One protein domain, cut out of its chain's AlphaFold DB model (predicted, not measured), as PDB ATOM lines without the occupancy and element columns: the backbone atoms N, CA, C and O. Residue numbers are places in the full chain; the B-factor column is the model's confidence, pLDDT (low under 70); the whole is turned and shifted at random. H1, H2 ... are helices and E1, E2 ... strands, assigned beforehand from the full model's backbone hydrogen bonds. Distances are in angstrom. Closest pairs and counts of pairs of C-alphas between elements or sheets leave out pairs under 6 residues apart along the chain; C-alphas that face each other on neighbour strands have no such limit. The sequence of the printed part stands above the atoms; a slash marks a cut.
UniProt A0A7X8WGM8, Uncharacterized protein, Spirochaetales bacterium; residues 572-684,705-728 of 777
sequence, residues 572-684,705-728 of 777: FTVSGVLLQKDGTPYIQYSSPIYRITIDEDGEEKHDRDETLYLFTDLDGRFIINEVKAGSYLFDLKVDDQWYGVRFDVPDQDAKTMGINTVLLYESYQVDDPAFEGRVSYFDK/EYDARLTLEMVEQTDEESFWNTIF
ATOM      1  N   PHE A 572      80.310  40.032 158.744       76.75
ATOM      2  CA  PHE A 572      81.073  41.266 158.660       76.75
ATOM      3  C   PHE A 572      82.230  41.237 159.655       76.75
ATOM      4  O   PHE A 572      82.133  40.625 160.721       76.75
ATOM      5  N   THR A 573      83.298  41.946 159.320       80.81
ATOM      6  CA  THR A 573      84.337  42.311 160.278       80.81
ATOM      7  C   THR A 573      84.031  43.707 160.796       80.81
ATOM      8  O   THR A 573      83.867  44.644 160.020       80.81
ATOM      9  N   VAL A 574      83.921  43.845 162.111       83.69
ATOM     10  CA  VAL A 574      83.632  45.112 162.782       83.69
ATOM     11  C   VAL A 574      84.911  45.618 163.430       83.69
ATOM     12  O   VAL A 574      85.552  44.876 164.173       83.69
ATOM     13  N   SER A 575      85.282  46.872 163.169       86.31
ATOM     14  CA  SER A 575      86.435  47.504 163.811       86.31
ATOM     15  C   SER A 575      86.134  48.926 164.268       86.31
ATOM     16  O   SER A 575      85.408  49.661 163.603       86.31
ATOM     17  N   GLY A 576      86.708  49.308 165.405       85.31
ATOM     18  CA  GLY A 576      86.631  50.648 165.980       85.31
ATOM     19  C   GLY A 576      87.790  50.881 166.947       85.31
ATOM     20  O   GLY A 576      88.561  49.962 167.228       85.31
ATOM     21  N   VAL A 577      87.929  52.110 167.448       85.38
ATOM     22  CA  VAL A 577      88.995  52.504 168.387       85.38
ATOM     23  C   VAL A 577      88.374  53.046 169.668       85.38
ATOM     24  O   VAL A 577      87.464  53.872 169.609       85.38
ATOM     25  N   LEU A 578      88.868  52.579 170.814       83.00
ATOM     26  CA  LEU A 578      88.425  52.987 172.145       83.00
ATOM     27  C   LEU A 578      89.533  53.784 172.848       83.00
ATOM     28  O   LEU A 578      90.624  53.265 173.099       83.00
ATOM     29  N   LEU A 579      89.232  55.034 173.203       83.12
ATOM     30  CA  LEU A 579      90.129  55.975 173.877       83.12
ATOM     31  C   LEU A 579      89.560  56.396 175.245       83.12
ATOM     32  O   LEU A 579      88.359  56.611 175.408       83.12
ATOM     33  N   GLN A 580      90.440  56.536 176.230       80.19
ATOM     34  CA  GLN A 580      90.162  57.034 177.576       80.19
ATOM     35  C   GLN A 580      89.999  58.564 177.590       80.19
ATOM     36  O   GLN A 580      90.255  59.257 176.602       80.19
ATOM     37  N   LYS A 581      89.603  59.108 178.746       73.88
ATOM     38  CA  LYS A 581      89.322  60.540 178.970       73.88
ATOM     39  C   LYS A 581      90.522  61.452 178.701       73.88
ATOM     40  O   LYS A 581      90.368  62.603 178.302       73.88
ATOM     41  N   ASP A 582      91.725  60.939 178.916       68.81
ATOM     42  CA  ASP A 582      92.993  61.629 178.673       68.81
ATOM     43  C   ASP A 582      93.504  61.479 177.225       68.81
ATOM     44  O   ASP A 582      94.571  61.998 176.893       68.81
ATOM     45  N   GLY A 583      92.741  60.800 176.360       68.12
ATOM     46  CA  GLY A 583      93.108  60.495 174.978       68.12
ATOM     47  C   GLY A 583      94.035  59.285 174.830       68.12
ATOM     48  O   GLY A 583      94.472  59.001 173.716       68.12
ATOM     49  N   THR A 584      94.352  58.568 175.915       80.38
ATOM     50  CA  THR A 584      95.143  57.330 175.841       80.38
ATOM     51  C   THR A 584      94.276  56.137 175.427       80.38
ATOM     52  O   THR A 584      93.094  56.091 175.757       80.38
ATOM     53  N   PRO A 585      94.805  55.151 174.689       83.75
ATOM     54  CA  PRO A 585      94.009  54.012 174.245       83.75
ATOM     55  C   PRO A 585      93.627  53.051 175.379       83.75
ATOM     56  O   PRO A 585      94.349  52.880 176.366       83.75
ATOM     57  N   TYR A 586      92.495  52.363 175.224       82.06
ATOM     58  CA  TYR A 586      92.155  51.200 176.047       82.06
ATOM     59  C   TYR A 586      92.994  49.997 175.610       82.06
ATOM     60  O   TYR A 586      92.620  49.281 174.687       82.06
ATOM     61  N   ILE A 587      94.132  49.765 176.261       82.44
ATOM     62  CA  ILE A 587      95.085  48.708 175.888       82.44
ATOM     63  C   ILE A 587      94.698  47.366 176.524       82.44
ATOM     64  O   ILE A 587      94.477  47.307 177.733       82.44
ATOM     65  N   GLN A 588      94.682  46.278 175.735       81.69
ATOM     66  CA  GLN A 588      94.399  44.903 176.200       81.69
ATOM     67  C   GLN A 588      93.068  44.760 176.959       81.69
ATOM     68  O   GLN A 588      92.902  43.892 177.818       81.69
ATOM     69  N   TYR A 589      92.109  45.623 176.644       84.44
ATOM     70  CA  TYR A 589      90.767  45.544 177.179       84.44
ATOM     71  C   TYR A 589      90.032  44.375 176.532       84.44
ATOM     72  O   TYR A 589      90.175  44.118 175.335       84.44
ATOM     73  N   SER A 590      89.249  43.655 177.330       82.31
ATOM     74  CA  SER A 590      88.539  42.473 176.861       82.31
ATOM     75  C   SER A 590      87.135  42.429 177.437       82.31
ATOM     76  O   SER A 590      86.972  42.654 178.638       82.31
ATOM     77  N   SER A 591      86.147  42.126 176.600       84.44
ATOM     78  CA  SER A 591      84.738  42.159 176.990       84.44
ATOM     79  C   SER A 591      83.917  41.132 176.197       84.44
ATOM     80  O   SER A 591      84.165  40.955 174.997       84.44
ATOM     81  N   PRO A 592      82.967  40.419 176.834       83.75
ATOM     82  CA  PRO A 592      82.020  39.575 176.116       83.75
ATOM     83  C   PRO A 592      81.082  40.417 175.241       83.75
ATOM     84  O   PRO A 592      80.789  41.573 175.538       83.75
ATOM     85  N   ILE A 593      80.590  39.813 174.158       85.50
ATOM     86  CA  ILE A 593      79.620  40.440 173.259       85.50
ATOM     87  C   ILE A 593      78.253  39.783 173.461       85.50
ATOM     88  O   ILE A 593      78.121  38.556 173.502       85.50
ATOM     89  N   TYR A 594      77.223  40.614 173.558       84.69
ATOM     90  CA  TYR A 594      75.830  40.227 173.711       84.69
ATOM     91  C   TYR A 594      75.061  40.565 172.438       84.69
ATOM     92  O   TYR A 594      75.194  41.655 171.880       84.69
ATOM     93  N   ARG A 595      74.230  39.634 171.970       83.88
ATOM     94  CA  ARG A 595      73.275  39.883 170.892       83.88
ATOM     95  C   ARG A 595      71.946  40.316 171.496       83.88
ATOM     96  O   ARG A 595      71.397  39.619 172.349       83.88
ATOM     97  N   ILE A 596      71.413  41.430 171.010       81.94
ATOM     98  CA  ILE A 596      70.125  41.961 171.452       81.94
ATOM     99  C   ILE A 596      69.015  41.249 170.667       81.94
ATOM    100  O   ILE A 596      68.971  41.310 169.434       81.94
ATOM    101  N   THR A 597      68.123  40.555 171.369       77.19
ATOM    102  CA  THR A 597      66.889  39.978 170.821       77.19
ATOM    103  C   THR A 597      65.682  40.600 171.520       77.19
ATOM    104  O   THR A 597      65.769  40.995 172.674       77.19
ATOM    105  N   ILE A 598      64.562  40.761 170.815       75.44
ATOM    106  CA  ILE A 598      63.327  41.319 171.391       75.44
ATOM    107  C   ILE A 598      62.376  40.145 171.629       75.44
ATOM    108  O   ILE A 598      62.106  39.395 170.686       75.44
ATOM    109  N   ASP A 599      61.912  39.967 172.867       66.69
ATOM    110  CA  ASP A 599      60.969  38.897 173.231       66.69
ATOM    111  C   ASP A 599      59.525  39.227 172.781       66.69
ATOM    112  O   ASP A 599      59.225  40.362 172.402       66.69
ATOM    113  N   GLU A 600      58.611  38.249 172.817       59.38
ATOM    114  CA  GLU A 600      57.198  38.406 172.412       59.38
ATOM    115  C   GLU A 600      56.457  39.508 173.203       59.38
ATOM    116  O   GLU A 600      55.495  40.086 172.690       59.38
ATOM    117  N   ASP A 601      56.951  39.850 174.398       57.03
ATOM    118  CA  ASP A 601      56.436  40.906 175.279       57.03
ATOM    119  C   ASP A 601      57.063  42.299 175.028       57.03
ATOM    120  O   ASP A 601      56.656  43.282 175.648       57.03
ATOM    121  N   GLY A 602      58.012  42.421 174.090       57.50
ATOM    122  CA  GLY A 602      58.643  43.692 173.706       57.50
ATOM    123  C   GLY A 602      59.840  44.127 174.561       57.50
ATOM    124  O   GLY A 602      60.363  45.217 174.336       57.50
ATOM    125  N   GLU A 603      60.286  43.288 175.498       62.44
ATOM    126  CA  GLU A 603      61.472  43.516 176.333       62.44
ATOM    127  C   GLU A 603      62.769  43.104 175.604       62.44
ATOM    128  O   GLU A 603      62.804  42.105 174.874       62.44
ATOM    129  N   GLU A 604      63.842  43.885 175.786       70.62
ATOM    130  CA  GLU A 604      65.171  43.597 175.226       70.62
ATOM    131  C   GLU A 604      65.852  42.485 176.038       70.62
ATOM    132  O   GLU A 604      66.153  42.644 177.219       70.62
ATOM    133  N   LYS A 605      66.145  41.359 175.390       74.00
ATOM    134  CA  LYS A 605      66.911  40.252 175.957       74.00
ATOM    135  C   LYS A 605      68.337  40.265 175.413       74.00
ATOM    136  O   LYS A 605      68.560  40.335 174.204       74.00
ATOM    137  N   HIS A 606      69.313  40.186 176.312       79.81
ATOM    138  CA  HIS A 606      70.735  40.167 175.971       79.81
ATOM    139  C   HIS A 606      71.268  38.734 176.060       79.81
ATOM    140  O   HIS A 606      71.559  38.228 177.143       79.81
ATOM    141  N   ASP A 607      71.402  38.065 174.917       78.38
ATOM    142  CA  ASP A 607      71.972  36.719 174.863       78.38
ATOM    143  C   ASP A 607      73.480  36.821 174.584       78.38
ATOM    144  O   ASP A 607      73.888  37.327 173.535       78.38
ATOM    145  N   ARG A 608      74.326  36.338 175.502       78.56
ATOM    146  CA  ARG A 608      75.785  36.300 175.301       78.56
ATOM    147  C   ARG A 608      76.133  35.411 174.103       78.56
ATOM    148  O   ARG A 608      75.731  34.248 174.065       78.56
ATOM    149  N   ASP A 609      76.908  35.932 173.155       78.12
ATOM    150  CA  ASP A 609      77.409  35.154 172.021       78.12
ATOM    151  C   ASP A 609      78.790  34.583 172.364       78.12
ATOM    152  O   ASP A 609      79.789  35.295 172.381       78.12
ATOM    153  N   GLU A 610      78.859  33.284 172.663       77.56
ATOM    154  CA  GLU A 610      80.117  32.611 173.031       77.56
ATOM    155  C   GLU A 610      81.142  32.559 171.884       77.56
ATOM    156  O   GLU A 610      82.311  32.256 172.120       77.56
ATOM    157  N   THR A 611      80.723  32.850 170.646       73.94
ATOM    158  CA  THR A 611      81.608  32.851 169.473       73.94
ATOM    159  C   THR A 611      82.272  34.201 169.211       73.94
ATOM    160  O   THR A 611      83.251  34.257 168.468       73.94
ATOM    161  N   LEU A 612      81.779  35.276 169.836       81.69
ATOM    162  CA  LEU A 612      82.261  36.640 169.640       81.69
ATOM    163  C   LEU A 612      82.852  37.181 170.944       81.69
ATOM    164  O   LEU A 612      82.237  37.129 172.008       81.69
ATOM    165  N   TYR A 613      84.055  37.740 170.860       84.44
ATOM    166  CA  TYR A 613      84.726  38.339 172.008       84.44
ATOM    167  C   TYR A 613      85.488  39.583 171.571       84.44
ATOM    168  O   TYR A 613      86.142  39.576 170.527       84.44
ATOM    169  N   LEU A 614      85.395  40.655 172.358       86.81
ATOM    170  CA  LEU A 614      86.102  41.897 172.080       86.81
ATOM    171  C   LEU A 614      87.482  41.856 172.734       86.81
ATOM    172  O   LEU A 614      87.608  41.515 173.910       86.81
ATOM    173  N   PHE A 615      88.506  42.236 171.973       86.75
ATOM    174  CA  PHE A 615      89.867  42.448 172.455       86.75
ATOM    175  C   PHE A 615      90.458  43.685 171.778       86.75
ATOM    176  O   PHE A 615      90.302  43.838 170.563       86.75
ATOM    177  N   THR A 616      91.126  44.551 172.542       86.12
ATOM    178  CA  THR A 616      91.800  45.743 172.008       86.12
ATOM    179  C   THR A 616      93.319  45.585 171.934       86.12
ATOM    180  O   THR A 616      93.947  44.970 172.800       86.12
ATOM    181  N   ASP A 617      93.928  46.161 170.898       83.75
ATOM    182  CA  ASP A 617      95.383  46.207 170.719       83.75
ATOM    183  C   ASP A 617      96.063  47.341 171.525       83.75
ATOM    184  O   ASP A 617      95.478  47.923 172.440       83.75
ATOM    185  N   LEU A 618      97.338  47.625 171.223       81.56
ATOM    186  CA  LEU A 618      98.121  48.690 171.871       81.56
ATOM    187  C   LEU A 618      97.632  50.105 171.521       81.56
ATOM    188  O   LEU A 618      97.885  51.032 172.289       81.56
ATOM    189  N   ASP A 619      96.917  50.254 170.409       80.81
ATOM    190  CA  ASP A 619      96.339  51.517 169.947       80.81
ATOM    191  C   ASP A 619      94.848  51.627 170.323       80.81
ATOM    192  O   ASP A 619      94.165  52.573 169.931       80.81
ATOM    193  N   GLY A 620      94.328  50.676 171.111       80.25
ATOM    194  CA  GLY A 620      92.939  50.655 171.572       80.25
ATOM    195  C   GLY A 620      91.941  50.225 170.500       80.25
ATOM    196  O   GLY A 620      90.733  50.400 170.680       80.25
ATOM    197  N   ARG A 621      92.411  49.668 169.379       84.75
ATOM    198  CA  ARG A 621      91.564  49.183 168.289       84.75
ATOM    199  C   ARG A 621      91.063  47.780 168.590       84.75
ATOM    200  O   ARG A 621      91.844  46.901 168.945       84.75
ATOM    201  N   PHE A 622      89.770  47.556 168.382       86.19
ATOM    202  CA  PHE A 622      89.180  46.221 168.391       86.19
ATOM    203  C   PHE A 622      88.836  45.770 166.971       86.19
ATOM    204  O   PHE A 622      88.498  46.580 166.104       86.19
ATOM    205  N   ILE A 623      88.932  44.461 166.737       84.19
ATOM    206  CA  ILE A 623      88.515  43.803 165.496       84.19
ATOM    207  C   ILE A 623      87.712  42.567 165.888       84.19
ATOM    208  O   ILE A 623      88.229  41.672 166.554       84.19
ATOM    209  N   ILE A 624      86.450  42.518 165.474       83.50
ATOM    210  CA  ILE A 624      85.554  41.386 165.705       83.50
ATOM    211  C   ILE A 624      85.234  40.780 164.343       83.50
ATOM    212  O   ILE A 624      84.687  41.456 163.472       83.50
ATOM    213  N   ASN A 625      85.585  39.510 164.152       79.81
ATOM    214  CA  ASN A 625      85.362  38.794 162.899       79.81
ATOM    215  C   ASN A 625      84.060  37.985 162.936       79.81
ATOM    216  O   ASN A 625      83.578  37.609 164.000       79.81
ATOM    217  N   GLU A 626      83.524  37.690 161.752       75.25
ATOM    218  CA  GLU A 626      82.345  36.836 161.547       75.25
ATOM    219  C   GLU A 626      81.041  37.332 162.220       75.25
ATOM    220  O   GLU A 626      80.133  36.546 162.512       75.25
ATOM    221  N   VAL A 627      80.885  38.650 162.399       80.50
ATOM    222  CA  VAL A 627      79.688  39.250 163.007       80.50
ATOM    223  C   VAL A 627      78.513  39.215 162.027       80.50
ATOM    224  O   VAL A 627      78.598  39.707 160.902       80.50
ATOM    225  N   LYS A 628      77.391  38.622 162.434       80.88
ATOM    226  CA  LYS A 628      76.179  38.530 161.602       80.88
ATOM    227  C   LYS A 628      75.380  39.833 161.660       80.88
ATOM    228  O   LYS A 628      75.636  40.682 162.499       80.88
ATOM    229  N   ALA A 629      74.401  40.000 160.773       82.12
ATOM    230  CA  ALA A 629      73.478  41.131 160.858       82.12
ATOM    231  C   ALA A 629      72.643  41.068 162.149       82.12
ATOM    232  O   ALA A 629      72.145  39.999 162.517       82.12
ATOM    233  N   GLY A 630      72.482  42.211 162.814       83.50
ATOM    234  CA  GLY A 630      71.797  42.319 164.099       83.50
ATOM    235  C   GLY A 630      72.352  43.443 164.971       83.50
ATOM    236  O   GLY A 630      73.345  44.082 164.628       83.50
ATOM    237  N   SER A 631      71.695  43.668 166.105       84.88
ATOM    238  CA  SER A 631      72.137  44.621 167.124       84.88
ATOM    239  C   SER A 631      72.964  43.903 168.186       84.88
ATOM    240  O   SER A 631      72.541  42.874 168.725       84.88
ATOM    241  N   TYR A 632      74.128  44.459 168.494       86.12
ATOM    242  CA  TYR A 632      75.077  43.899 169.449       86.12
ATOM    243  C   TYR A 632      75.434  44.924 170.516       86.12
ATOM    244  O   TYR A 632      75.363  46.130 170.280       86.12
ATOM    245  N   LEU A 633      75.824  44.427 171.685       86.50
ATOM    246  CA  LEU A 633      76.238  45.224 172.828       86.50
ATOM    247  C   LEU A 633      77.466  44.601 173.492       86.50
ATOM    248  O   LEU A 633      77.566  43.379 173.585       86.50
ATOM    249  N   PHE A 634      78.395  45.429 173.955       85.88
ATOM    250  CA  PHE A 634      79.507  45.000 174.800       85.88
ATOM    251  C   PHE A 634      79.674  45.935 175.994       85.88
ATOM    252  O   PHE A 634      79.280  47.106 175.947       85.88
ATOM    253  N   ASP A 635      80.288  45.413 177.049       83.12
ATOM    254  CA  ASP A 635      80.515  46.166 178.277       83.12
ATOM    255  C   ASP A 635      81.806  46.975 178.157       83.12
ATOM    256  O   ASP A 635      82.835  46.437 177.734       83.12
ATOM    257  N   LEU A 636      81.760  48.248 178.548       83.25
ATOM    258  CA  LEU A 636      82.916  49.132 178.659       83.25
ATOM    259  C   LEU A 636      82.960  49.747 180.059       83.25
ATOM    260  O   LEU A 636      82.007  50.389 180.497       83.25
ATOM    261  N   LYS A 637      84.080  49.588 180.766       79.06
ATOM    262  CA  LYS A 637      84.281  50.206 182.083       79.06
ATOM    263  C   LYS A 637      85.010  51.544 181.947       79.06
ATOM    264  O   LYS A 637      86.143  51.591 181.460       79.06
ATOM    265  N   VAL A 638      84.377  52.614 182.418       75.31
ATOM    266  CA  VAL A 638      84.930  53.974 182.440       75.31
ATOM    267  C   VAL A 638      84.930  54.451 183.890       75.31
ATOM    268  O   VAL A 638      83.868  54.600 184.488       75.31
ATOM    269  N   ASP A 639      86.113  54.652 184.472       75.88
ATOM    270  CA  ASP A 639      86.285  54.912 185.908       75.88
ATOM    271  C   ASP A 639      85.543  53.865 186.780       75.88
ATOM    272  O   ASP A 639      85.866  52.673 186.730       75.88
ATOM    273  N   ASP A 640      84.540  54.291 187.557       70.88
ATOM    274  CA  ASP A 640      83.691  53.439 188.406       70.88
ATOM    275  C   ASP A 640      82.312  53.124 187.781       70.88
ATOM    276  O   ASP A 640      81.461  52.530 188.444       70.88
ATOM    277  N   GLN A 641      82.081  53.499 186.518       71.94
ATOM    278  CA  GLN A 641      80.806  53.320 185.812       71.94
ATOM    279  C   GLN A 641      80.889  52.268 184.698       71.94
ATOM    280  O   GLN A 641      81.902  52.147 183.998       71.94
ATOM    281  N   TRP A 642      79.791  51.534 184.502       75.06
ATOM    282  CA  TRP A 642      79.641  50.565 183.412       75.06
ATOM    283  C   TRP A 642      78.790  51.127 182.271       75.06
ATOM    284  O   TRP A 642      77.631  51.500 182.461       75.06
ATOM    285  N   TYR A 643      79.368  51.139 181.073       78.31
ATOM    286  CA  TYR A 643      78.733  51.574 179.836       78.31
ATOM    287  C   TYR A 643      78.364  50.358 178.984       78.31
ATOM    288  O   TYR A 643      79.204  49.497 178.729       78.31
ATOM    289  N   GLY A 644      77.119  50.313 178.510       78.44
ATOM    290  CA  GLY A 644      76.690  49.371 177.477       78.44
ATOM    291  C   GLY A 644      76.865  50.005 176.101       78.44
ATOM    292  O   GLY A 644      76.108  50.914 175.745       78.44
ATOM    293  N   VAL A 645      77.866  49.562 175.336       81.19
ATOM    294  CA  VAL A 645      78.168  50.109 174.006       81.19
ATOM    295  C   VAL A 645      77.477  49.270 172.938       81.19
ATOM    296  O   VAL A 645      77.816  48.107 172.730       81.19
ATOM    297  N   ARG A 646      76.505  49.874 172.254       84.88
ATOM    298  CA  ARG A 646      75.707  49.263 171.190       84.88
ATOM    299  C   ARG A 646      76.285  49.583 169.818       84.88
ATOM    300  O   ARG A 646      76.653  50.723 169.540       84.88
ATOM    301  N   PHE A 647      76.286  48.592 168.939       84.81
ATOM    302  CA  PHE A 647      76.560  48.777 167.519       84.81
ATOM    303  C   PHE A 647      75.609  47.910 166.689       84.81
ATOM    304  O   PHE A 647      75.226  46.809 167.095       84.81
ATOM    305  N   ASP A 648      75.204  48.420 165.527       83.69
ATOM    306  CA  ASP A 648      74.207  47.779 164.671       83.69
ATOM    307  C   ASP A 648      74.828  47.330 163.350       83.69
ATOM    308  O   ASP A 648      75.238  48.136 162.517       83.69
ATOM    309  N   VAL A 649      74.837  46.018 163.120       81.94
ATOM    310  CA  VAL A 649      75.303  45.444 161.860       81.94
ATOM    311  C   VAL A 649      74.128  45.378 160.880       81.94
ATOM    312  O   VAL A 649      73.152  44.666 161.146       81.94
ATOM    313  N   PRO A 650      74.190  46.094 159.742       77.31
ATOM    314  CA  PRO A 650      73.069  46.199 158.818       77.31
ATOM    315  C   PRO A 650      72.735  44.852 158.168       77.31
ATOM    316  O   PRO A 650      73.622  44.100 157.755       77.31
ATOM    317  N   ASP A 651      71.440  44.581 157.997       70.38
ATOM    318  CA  ASP A 651      70.982  43.452 157.188       70.38
ATOM    319  C   ASP A 651      71.195  43.778 155.702       70.38
ATOM    320  O   ASP A 651      70.528  44.643 155.126       70.38
ATOM    321  N   GLN A 652      72.177  43.125 155.083       64.69
ATOM    322  CA  GLN A 652      72.453  43.264 153.655       64.69
ATOM    323  C   GLN A 652      72.052  42.000 152.900       64.69
ATOM    324  O   GLN A 652      72.438  40.883 153.251       64.69
ATOM    325  N   ASP A 653      71.338  42.183 151.784       56.59
ATOM    326  CA  ASP A 653      71.000  41.078 150.889       56.59
ATOM    327  C   ASP A 653      72.297  40.444 150.353       56.59
ATOM    328  O   ASP A 653      73.171  41.104 149.777       56.59
ATOM    329  N   ALA A 654      72.412  39.122 150.487       52.88
ATOM    330  CA  ALA A 654      73.550  38.337 150.011       52.88
ATOM    331  C   ALA A 654      73.798  38.483 148.491       52.88
ATOM    332  O   ALA A 654      74.827  38.036 147.982       52.88
ATOM    333  N   LYS A 655      72.848  39.064 147.740       48.97
ATOM    334  CA  LYS A 655      72.993  39.411 146.316       48.97
ATOM    335  C   LYS A 655      73.731  40.730 146.063       48.97
ATOM    336  O   LYS A 655      74.322  40.857 144.990       48.97
ATOM    337  N   THR A 656      73.660  41.685 146.989       50.22
ATOM    338  CA  THR A 656      74.267  43.025 146.884       50.22
ATOM    339  C   THR A 656      75.574  43.152 147.648       50.22
ATOM    340  O   THR A 656      76.313  44.094 147.387       50.22
ATOM    341  N   MET A 657      75.896  42.197 148.526       51.72
ATOM    342  CA  MET A 657      77.212  42.149 149.158       51.72
ATOM    343  C   MET A 657      78.341  42.085 148.123       51.72
ATOM    344  O   MET A 657      78.486  41.117 147.367       51.72
ATOM    345  N   GLY A 658      79.123  43.164 148.094       53.69
ATOM    346  CA  GLY A 658      80.397  43.273 147.396       53.69
ATOM    347  C   GLY A 658      81.537  42.640 148.198       53.69
ATOM    348  O   GLY A 658      81.332  41.679 148.927       53.69
ATOM    349  N   ILE A 659      82.751  43.162 148.012       56.50
ATOM    350  CA  ILE A 659      83.951  42.796 148.794       56.50
ATOM    351  C   ILE A 659      83.982  43.596 150.116       56.50
ATOM    352  O   ILE A 659      84.786  43.317 150.992       56.50
ATOM    353  N   ASN A 660      83.074  44.565 150.288       64.75
ATOM    354  CA  ASN A 660      83.062  45.473 151.428       64.75
ATOM    355  C   ASN A 660      82.429  44.819 152.667       64.75
ATOM    356  O   ASN A 660      81.292  45.121 153.036       64.75
ATOM    357  N   THR A 661      83.130  43.858 153.260       70.81
ATOM    358  CA  THR A 661      82.706  43.114 154.454       70.81
ATOM    359  C   THR A 661      83.184  43.758 155.754       70.81
ATOM    360  O   THR A 661      82.808  43.273 156.819       70.81
ATOM    361  N   VAL A 662      83.951  44.854 155.694       73.75
ATOM    362  CA  VAL A 662      84.474  45.543 156.878       73.75
ATOM    363  C   VAL A 662      83.647  46.789 157.198       73.75
ATOM    364  O   VAL A 662      83.431  47.643 156.336       73.75
ATOM    365  N   LEU A 663      83.198  46.890 158.449       80.12
ATOM    366  CA  LEU A 663      82.486  48.036 159.009       80.12
ATOM    367  C   LEU A 663      83.411  48.764 159.988       80.12
ATOM    368  O   LEU A 663      83.758  48.224 161.040       80.12
ATOM    369  N   LEU A 664      83.795  49.986 159.626       80.31
ATOM    370  CA  LEU A 664      84.558  50.896 160.471       80.31
ATOM    371  C   LEU A 664      83.577  51.769 161.251       80.31
ATOM    372  O   LEU A 664      82.828  52.560 160.671       80.31
ATOM    373  N   TYR A 665      83.578  51.605 162.567       82.62
ATOM    374  CA  TYR A 665      82.814  52.429 163.494       82.62
ATOM    375  C   TYR A 665      83.651  53.601 163.987       82.62
ATOM    376  O   TYR A 665      84.885  53.568 163.955       82.62
ATOM    377  N   GLU A 666      82.966  54.653 164.422       80.12
ATOM    378  CA  GLU A 666      83.608  55.855 164.942       80.12
ATOM    379  C   GLU A 666      84.533  55.557 166.129       80.12
ATOM    380  O   GLU A 666      84.290  54.657 166.937       80.12
ATOM    381  N   SER A 667      85.632  56.311 166.221       76.06
ATOM    382  CA  SER A 667      86.507  56.265 167.387       76.06
ATOM    383  C   SER A 667      85.783  56.891 168.570       76.06
ATOM    384  O   SER A 667      85.412  58.064 168.510       76.06
ATOM    385  N   TYR A 668      85.610  56.130 169.644       76.00
ATOM    386  CA  TYR A 668      84.986  56.626 170.860       76.00
ATOM    387  C   TYR A 668      86.050  57.121 171.835       76.00
ATOM    388  O   TYR A 668      86.949  56.365 172.206       76.00
ATOM    389  N   GLN A 669      85.921  58.375 172.265       74.19
ATOM    390  CA  GLN A 669      86.715  58.966 173.335       74.19
ATOM    391  C   GLN A 669      85.798  59.348 174.501       74.19
ATOM    392  O   GLN A 669      84.786  60.026 174.319       74.19
ATOM    393  N   VAL A 670      86.164  58.911 175.707       68.25
ATOM    394  CA  VAL A 670      85.444  59.264 176.940       68.25
ATOM    395  C   VAL A 670      85.448  60.790 177.137       68.25
ATOM    396  O   VAL A 670      86.495  61.422 177.009       68.25
ATOM    397  N   ASP A 671      84.290  61.362 177.483       64.44
ATOM    398  CA  ASP A 671      84.034  62.805 177.675       64.44
ATOM    399  C   ASP A 671      84.173  63.692 176.421       64.44
ATOM    400  O   ASP A 671      84.330  64.912 176.524       64.44
ATOM    401  N   ASP A 672      84.094  63.113 175.220       66.62
ATOM    402  CA  ASP A 672      83.993  63.905 173.993       66.62
ATOM    403  C   ASP A 672      82.615  64.618 173.913       66.62
ATOM    404  O   ASP A 672      81.569  63.952 173.937       66.62
ATOM    405  N   PRO A 673      82.573  65.966 173.773       58.62
ATOM    406  CA  PRO A 673      81.333  66.740 173.646       58.62
ATOM    407  C   PRO A 673      80.414  66.289 172.500       58.62
ATOM    408  O   PRO A 673      79.216  66.571 172.523       58.62
ATOM    409  N   ALA A 674      80.955  65.609 171.480       57.78
ATOM    410  CA  ALA A 674      80.173  65.053 170.377       57.78
ATOM    411  C   ALA A 674      79.259  63.890 170.814       57.78
ATOM    412  O   ALA A 674      78.219  63.657 170.190       57.78
ATOM    413  N   PHE A 675      79.609  63.198 171.903       58.09
ATOM    414  CA  PHE A 675      78.905  62.016 172.401       58.09
ATOM    415  C   PHE A 675      78.020  62.294 173.624       58.09
ATOM    416  O   PHE A 675      77.095  61.521 173.866       58.09
ATOM    417  N   GLU A 676      78.195  63.417 174.334       56.72
ATOM    418  CA  GLU A 676      77.366  63.797 175.501       56.72
ATOM    419  C   GLU A 676      75.851  63.821 175.201       56.72
ATOM    420  O   GLU A 676      75.039  63.551 176.080       56.72
ATOM    421  N   GLY A 677      75.447  64.094 173.954       52.50
ATOM    422  CA  GLY A 677      74.039  64.050 173.528       52.50
ATOM    423  C   GLY A 677      73.495  62.653 173.188       52.50
ATOM    424  O   GLY A 677      72.291  62.511 172.974       52.50
ATOM    425  N   ARG A 678      74.366  61.639 173.101       56.72
ATOM    426  CA  ARG A 678      74.057  60.243 172.724       56.72
ATOM    427  C   ARG A 678      74.222  59.263 173.888       56.72
ATOM    428  O   ARG A 678      73.817  58.109 173.765       56.72
ATOM    429  N   VAL A 679      74.794  59.720 174.999       56.00
ATOM    430  CA  VAL A 679      74.915  58.957 176.239       56.00
ATOM    431  C   VAL A 679      73.654  59.169 177.074       56.00
ATOM    432  O   VAL A 679      73.379  60.272 177.546       56.00
ATOM    433  N   SER A 680      72.868  58.110 177.265       53.44
ATOM    434  CA  SER A 680      71.728  58.141 178.187       53.44
ATOM    435  C   SER A 680      72.158  57.601 179.547       53.44
ATOM    436  O   SER A 680      72.382  56.396 179.675       53.44
ATOM    437  N   TYR A 681      72.265  58.479 180.542       53.16
ATOM    438  CA  TYR A 681      72.510  58.098 181.934       53.16
ATOM    439  C   TYR A 681      71.211  57.634 182.592       53.16
ATOM    440  O   TYR A 681      70.188  58.318 182.498       53.16
ATOM    441  N   PHE A 682      71.254  56.490 183.272       48.25
ATOM    442  CA  PHE A 682      70.128  56.006 184.066       48.25
ATOM    443  C   PHE A 682      70.287  56.488 185.513       48.25
ATOM    444  O   PHE A 682      71.341  56.336 186.127       48.25
ATOM    445  N   ASP A 683      69.249  57.131 186.050       33.19
ATOM    446  CA  ASP A 683      69.279  57.701 187.398       33.19
ATOM    447  C   ASP A 683      69.144  56.573 188.436       33.19
ATOM    448  O   ASP A 683      68.091  55.943 188.558       33.19
ATOM    449  N   LYS A 684      70.224  56.289 189.177       39.91
ATOM    450  CA  LYS A 684      70.287  55.260 190.231       39.91
ATOM    451  C   LYS A 684      69.488  55.677 191.474       39.91
ATOM    452  O   LYS A 684      70.058  55.922 192.533       39.91
ATOM    453  N   GLU A 705      72.271  46.452 185.637       55.62
ATOM    454  CA  GLU A 705      71.881  47.800 185.220       55.62
ATOM    455  C   GLU A 705      73.118  48.607 184.777       55.62
ATOM    456  O   GLU A 705      74.016  48.886 185.577       55.62
ATOM    457  N   TYR A 706      73.178  48.995 183.497       59.19
ATOM    458  CA  TYR A 706      74.217  49.897 182.983       59.19
ATOM    459  C   TYR A 706      74.012  51.317 183.519       59.19
ATOM    460  O   TYR A 706      72.904  51.850 183.463       59.19
ATOM    461  N   ASP A 707      75.092  51.969 183.953       59.03
ATOM    462  CA  ASP A 707      75.061  53.374 184.384       59.03
ATOM    463  C   ASP A 707      74.782  54.320 183.204       59.03
ATOM    464  O   ASP A 707      74.196  55.395 183.367       59.03
ATOM    465  N   ALA A 708      75.179  53.900 182.000       62.88
ATOM    466  CA  ALA A 708      74.984  54.639 180.766       62.88
ATOM    467  C   ALA A 708      74.930  53.714 179.535       62.88
ATOM    468  O   ALA A 708      75.584  52.671 179.486       62.88
ATOM    469  N   ARG A 709      74.174  54.110 178.503       68.94
ATOM    470  CA  ARG A 709      74.174  53.450 177.179       68.94
ATOM    471  C   ARG A 709      74.742  54.383 176.115       68.94
ATOM    472  O   ARG A 709      74.398  55.563 176.086       68.94
ATOM    473  N   LEU A 710      75.575  53.827 175.236       76.44
ATOM    474  CA  LEU A 710      76.208  54.506 174.103       76.44
ATOM    475  C   LEU A 710      75.891  53.739 172.815       76.44
ATOM    476  O   LEU A 710      75.881  52.515 172.827       76.44
ATOM    477  N   THR A 711      75.673  54.438 171.702       76.69
ATOM    478  CA  THR A 711      75.550  53.810 170.373       76.69
ATOM    479  C   THR A 711      76.668  54.311 169.465       76.69
ATOM    480  O   THR A 711      76.830  55.522 169.341       76.69
ATOM    481  N   LEU A 712      77.417  53.392 168.852       80.12
ATOM    482  CA  LEU A 712      78.437  53.699 167.846       80.12
ATOM    483  C   LEU A 712      77.806  53.736 166.452       80.12
ATOM    484  O   LEU A 712      77.168  52.768 166.026       80.12
ATOM    485  N   GLU A 713      78.023  54.826 165.720       78.75
ATOM    486  CA  GLU A 713      77.634  54.938 164.315       78.75
ATOM    487  C   GLU A 713      78.730  54.398 163.380       78.75
ATOM    488  O   GLU A 713      79.935  54.515 163.625       78.75
ATOM    489  N   MET A 714      78.297  53.777 162.281       78.69
ATOM    490  CA  MET A 714      79.190  53.312 161.220       78.69
ATOM    491  C   MET A 714      79.651  54.506 160.377       78.69
ATOM    492  O   MET A 714      78.829  55.251 159.843       78.69
ATOM    493  N   VAL A 715      80.969  54.672 160.258       79.62
ATOM    494  CA  VAL A 715      81.617  55.781 159.541       79.62
ATOM    495  C   VAL A 715      81.910  55.396 158.099       79.62
ATOM    496  O   VAL A 715      81.660  56.175 157.178       79.62
ATOM    497  N   GLU A 716      82.439  54.190 157.894       80.94
ATOM    498  CA  GLU A 716      82.878  53.729 156.582       80.94
ATOM    499  C   GLU A 716      82.659  52.220 156.407       80.94
ATOM    500  O   GLU A 716      82.806  51.429 157.340       80.94
ATOM    501  N   GLN A 717      82.321  51.815 155.179       79.62
ATOM    502  CA  GLN A 717      82.229  50.413 154.774       79.62
ATOM    503  C   GLN A 717      83.254  50.135 153.662       79.62
ATOM    504  O   GLN A 717      83.066  50.556 152.516       79.62
ATOM    505  N   THR A 718      84.307  49.386 153.989       78.94
ATOM    506  CA  THR A 718      85.452  49.115 153.099       78.94
ATOM    507  C   THR A 718      85.678  47.612 152.890       78.94
ATOM    508  O   THR A 718      85.008  46.781 153.512       78.94
ATOM    509  N   ASP A 719      86.558  47.246 151.959       74.00
ATOM    510  CA  ASP A 719      86.960  45.861 151.701       74.00
ATOM    511  C   ASP A 719      88.133  45.405 152.587       74.00
ATOM    512  O   ASP A 719      88.904  46.220 153.090       74.00
ATOM    513  N   GLU A 720      88.250  44.089 152.800       71.19
ATOM    514  CA  GLU A 720      89.279  43.494 153.671       71.19
ATOM    515  C   GLU A 720      90.710  43.832 153.236       71.19
ATOM    516  O   GLU A 720      91.559  44.062 154.089       71.19
ATOM    517  N   GLU A 721      90.994  43.876 151.934       72.44
ATOM    518  CA  GLU A 721      92.347  44.124 151.426       72.44
ATOM    519  C   GLU A 721      92.763  45.577 151.684       72.44
ATOM    520  O   GLU A 721      93.830  45.833 152.244       72.44
ATOM    521  N   SER A 722      91.881  46.531 151.375       75.44
ATOM    522  CA  SER A 722      92.071  47.950 151.696       75.44
ATOM    523  C   SER A 722      92.190  48.190 153.205       75.44
ATOM    524  O   SER A 722      93.042  48.966 153.643       75.44
ATOM    525  N   PHE A 723      91.370  47.511 154.013       78.38
ATOM    526  CA  PHE A 723      91.425  47.591 155.473       78.38
ATOM    527  C   PHE A 723      92.769  47.099 156.017       78.38
ATOM    528  O   PHE A 723      93.441  47.837 156.737       78.38
ATOM    529  N   TRP A 724      93.201  45.892 155.636       75.12
ATOM    530  CA  TRP A 724      94.470  45.339 156.112       75.12
ATOM    531  C   TRP A 724      95.669  46.161 155.641       75.12
ATOM    532  O   TRP A 724      96.551  46.399 156.455       75.12
ATOM    533  N   ASN A 725      95.668  46.684 154.412       75.38
ATOM    534  CA  ASN A 725      96.721  47.589 153.930       75.38
ATOM    535  C   ASN A 725      96.731  48.948 154.653       75.38
ATOM    536  O   ASN A 725      97.772  49.590 154.741       75.38
ATOM    537  N   THR A 726      95.591  49.404 155.178       74.75
ATOM    538  CA  THR A 726      95.525  50.645 155.968       74.75
ATOM    539  C   THR A 726      96.061  50.434 157.386       74.75
ATOM    540  O   THR A 726      96.710  51.317 157.942       74.75
ATOM    541  N   ILE A 727      95.786  49.272 157.984       70.88
ATOM    542  CA  ILE A 727      96.220  48.936 159.349       70.88
ATOM    543  C   ILE A 727      97.678  48.478 159.381       70.88
ATOM    544  O   ILE A 727      98.443  48.890 160.250       70.88
ATOM    545  N   PHE A 728      98.045  47.625 158.435       68.69
ATOM    546  CA  PHE A 728      99.376  47.079 158.243       68.69
ATOM    547  C   PHE A 728      99.809  47.422 156.819       68.69
ATOM    548  O   PHE A 728      99.704  46.570 155.931       68.69
TER     549      PHE A 728
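AT A GLANCE: This is residues 572 to 684 and 705 to 728 of the 777 residues of an uncharacterized protein of Spirochaetales bacterium (UniProt A0A7X8WGM8). What shape do these atoms make? Two strongly twisted sheets stand face to face as a sandwich with crossed strands; at one side E3 and E4 come close, at the other E8 runs on into E9 from sheet to sheet, and the short helix H1 is over E7. How is it made up? The printed part has 137 residues, with nine named strands and then one helix, mostly strand; the mixed sheets run E3 E2 E5 E6 E8 and E4 E1 E7 E9. How large is it? It is compact, with a radius of gyration of the C-alphas of 15.3 A and spans of 46 by 43 by 28 A.

IN THESE COORDINATES: Where is the larger sheet? E2 is residues 590 to 598, 25.8 A long; E3, 604 to 615, 24.9 A, bends by 87 degrees at residue 611. E5 is 630 to 638, 25.4 A, E6 is 641 to 649, 25.8 A, and E8 is 708 to 712. Where is the other sheet? E1, residues 572 to 579, is 23.0 A long and begins at C-alpha 572 (81.073, 41.266, 158.660). E4 is 621 to 627, E7 is 662 to 665 and E9 is 714 to 718. Where is the helix? H1, residues 720 to 727, ends at C-alpha 727 (96.220, 48.936, 159.349).

HOW THE PARTS SIT: How is the larger sheet paired? The hairpin E2 and E3 has N 595 and O 607 at 2.8 A, E2 and E5 are antiparallel with N 594 and O 633 at 2.8 A, and the hairpin E5 and E6 has N 636 and O 643 at 2.9 A. E6 and E8 are parallel, with N 646 and O 710 at 2.8 A. How is the other paired? E4 and E1 are antiparallel, with N 624 and O 574 at 2.8 A; E1 and E7 are parallel, with N 663 and O 573 at 2.8 A; E7 and E9 are antiparallel, with N 664 and O 716 at 2.9 A. How do the sheets meet? Their facing parts are 10.5 A centre to centre, with strands at 47 degrees; the closest C-alphas of E3 and E4, Phe 615 and Phe 622, are 5.6 A apart. Where is H1? It is on the second sheet at a height of 10.6 A, over E7 and along the strands, at 14 degrees on the local plane, and every O i to N i+4 pair in it is within hydrogen-bond range.

THE WHOLE: Is the printed part unbroken? Residues 685 to 704 are not printed, and C-alphas 684 and 705 are 9.1 A apart across the cut. Which link is long? That from E6 to E7, with 12 residues. Where is confidence low? The pLDDT is under 70 in 37 residues, among them 599 to 603, 652 to 660 and 670 to 684.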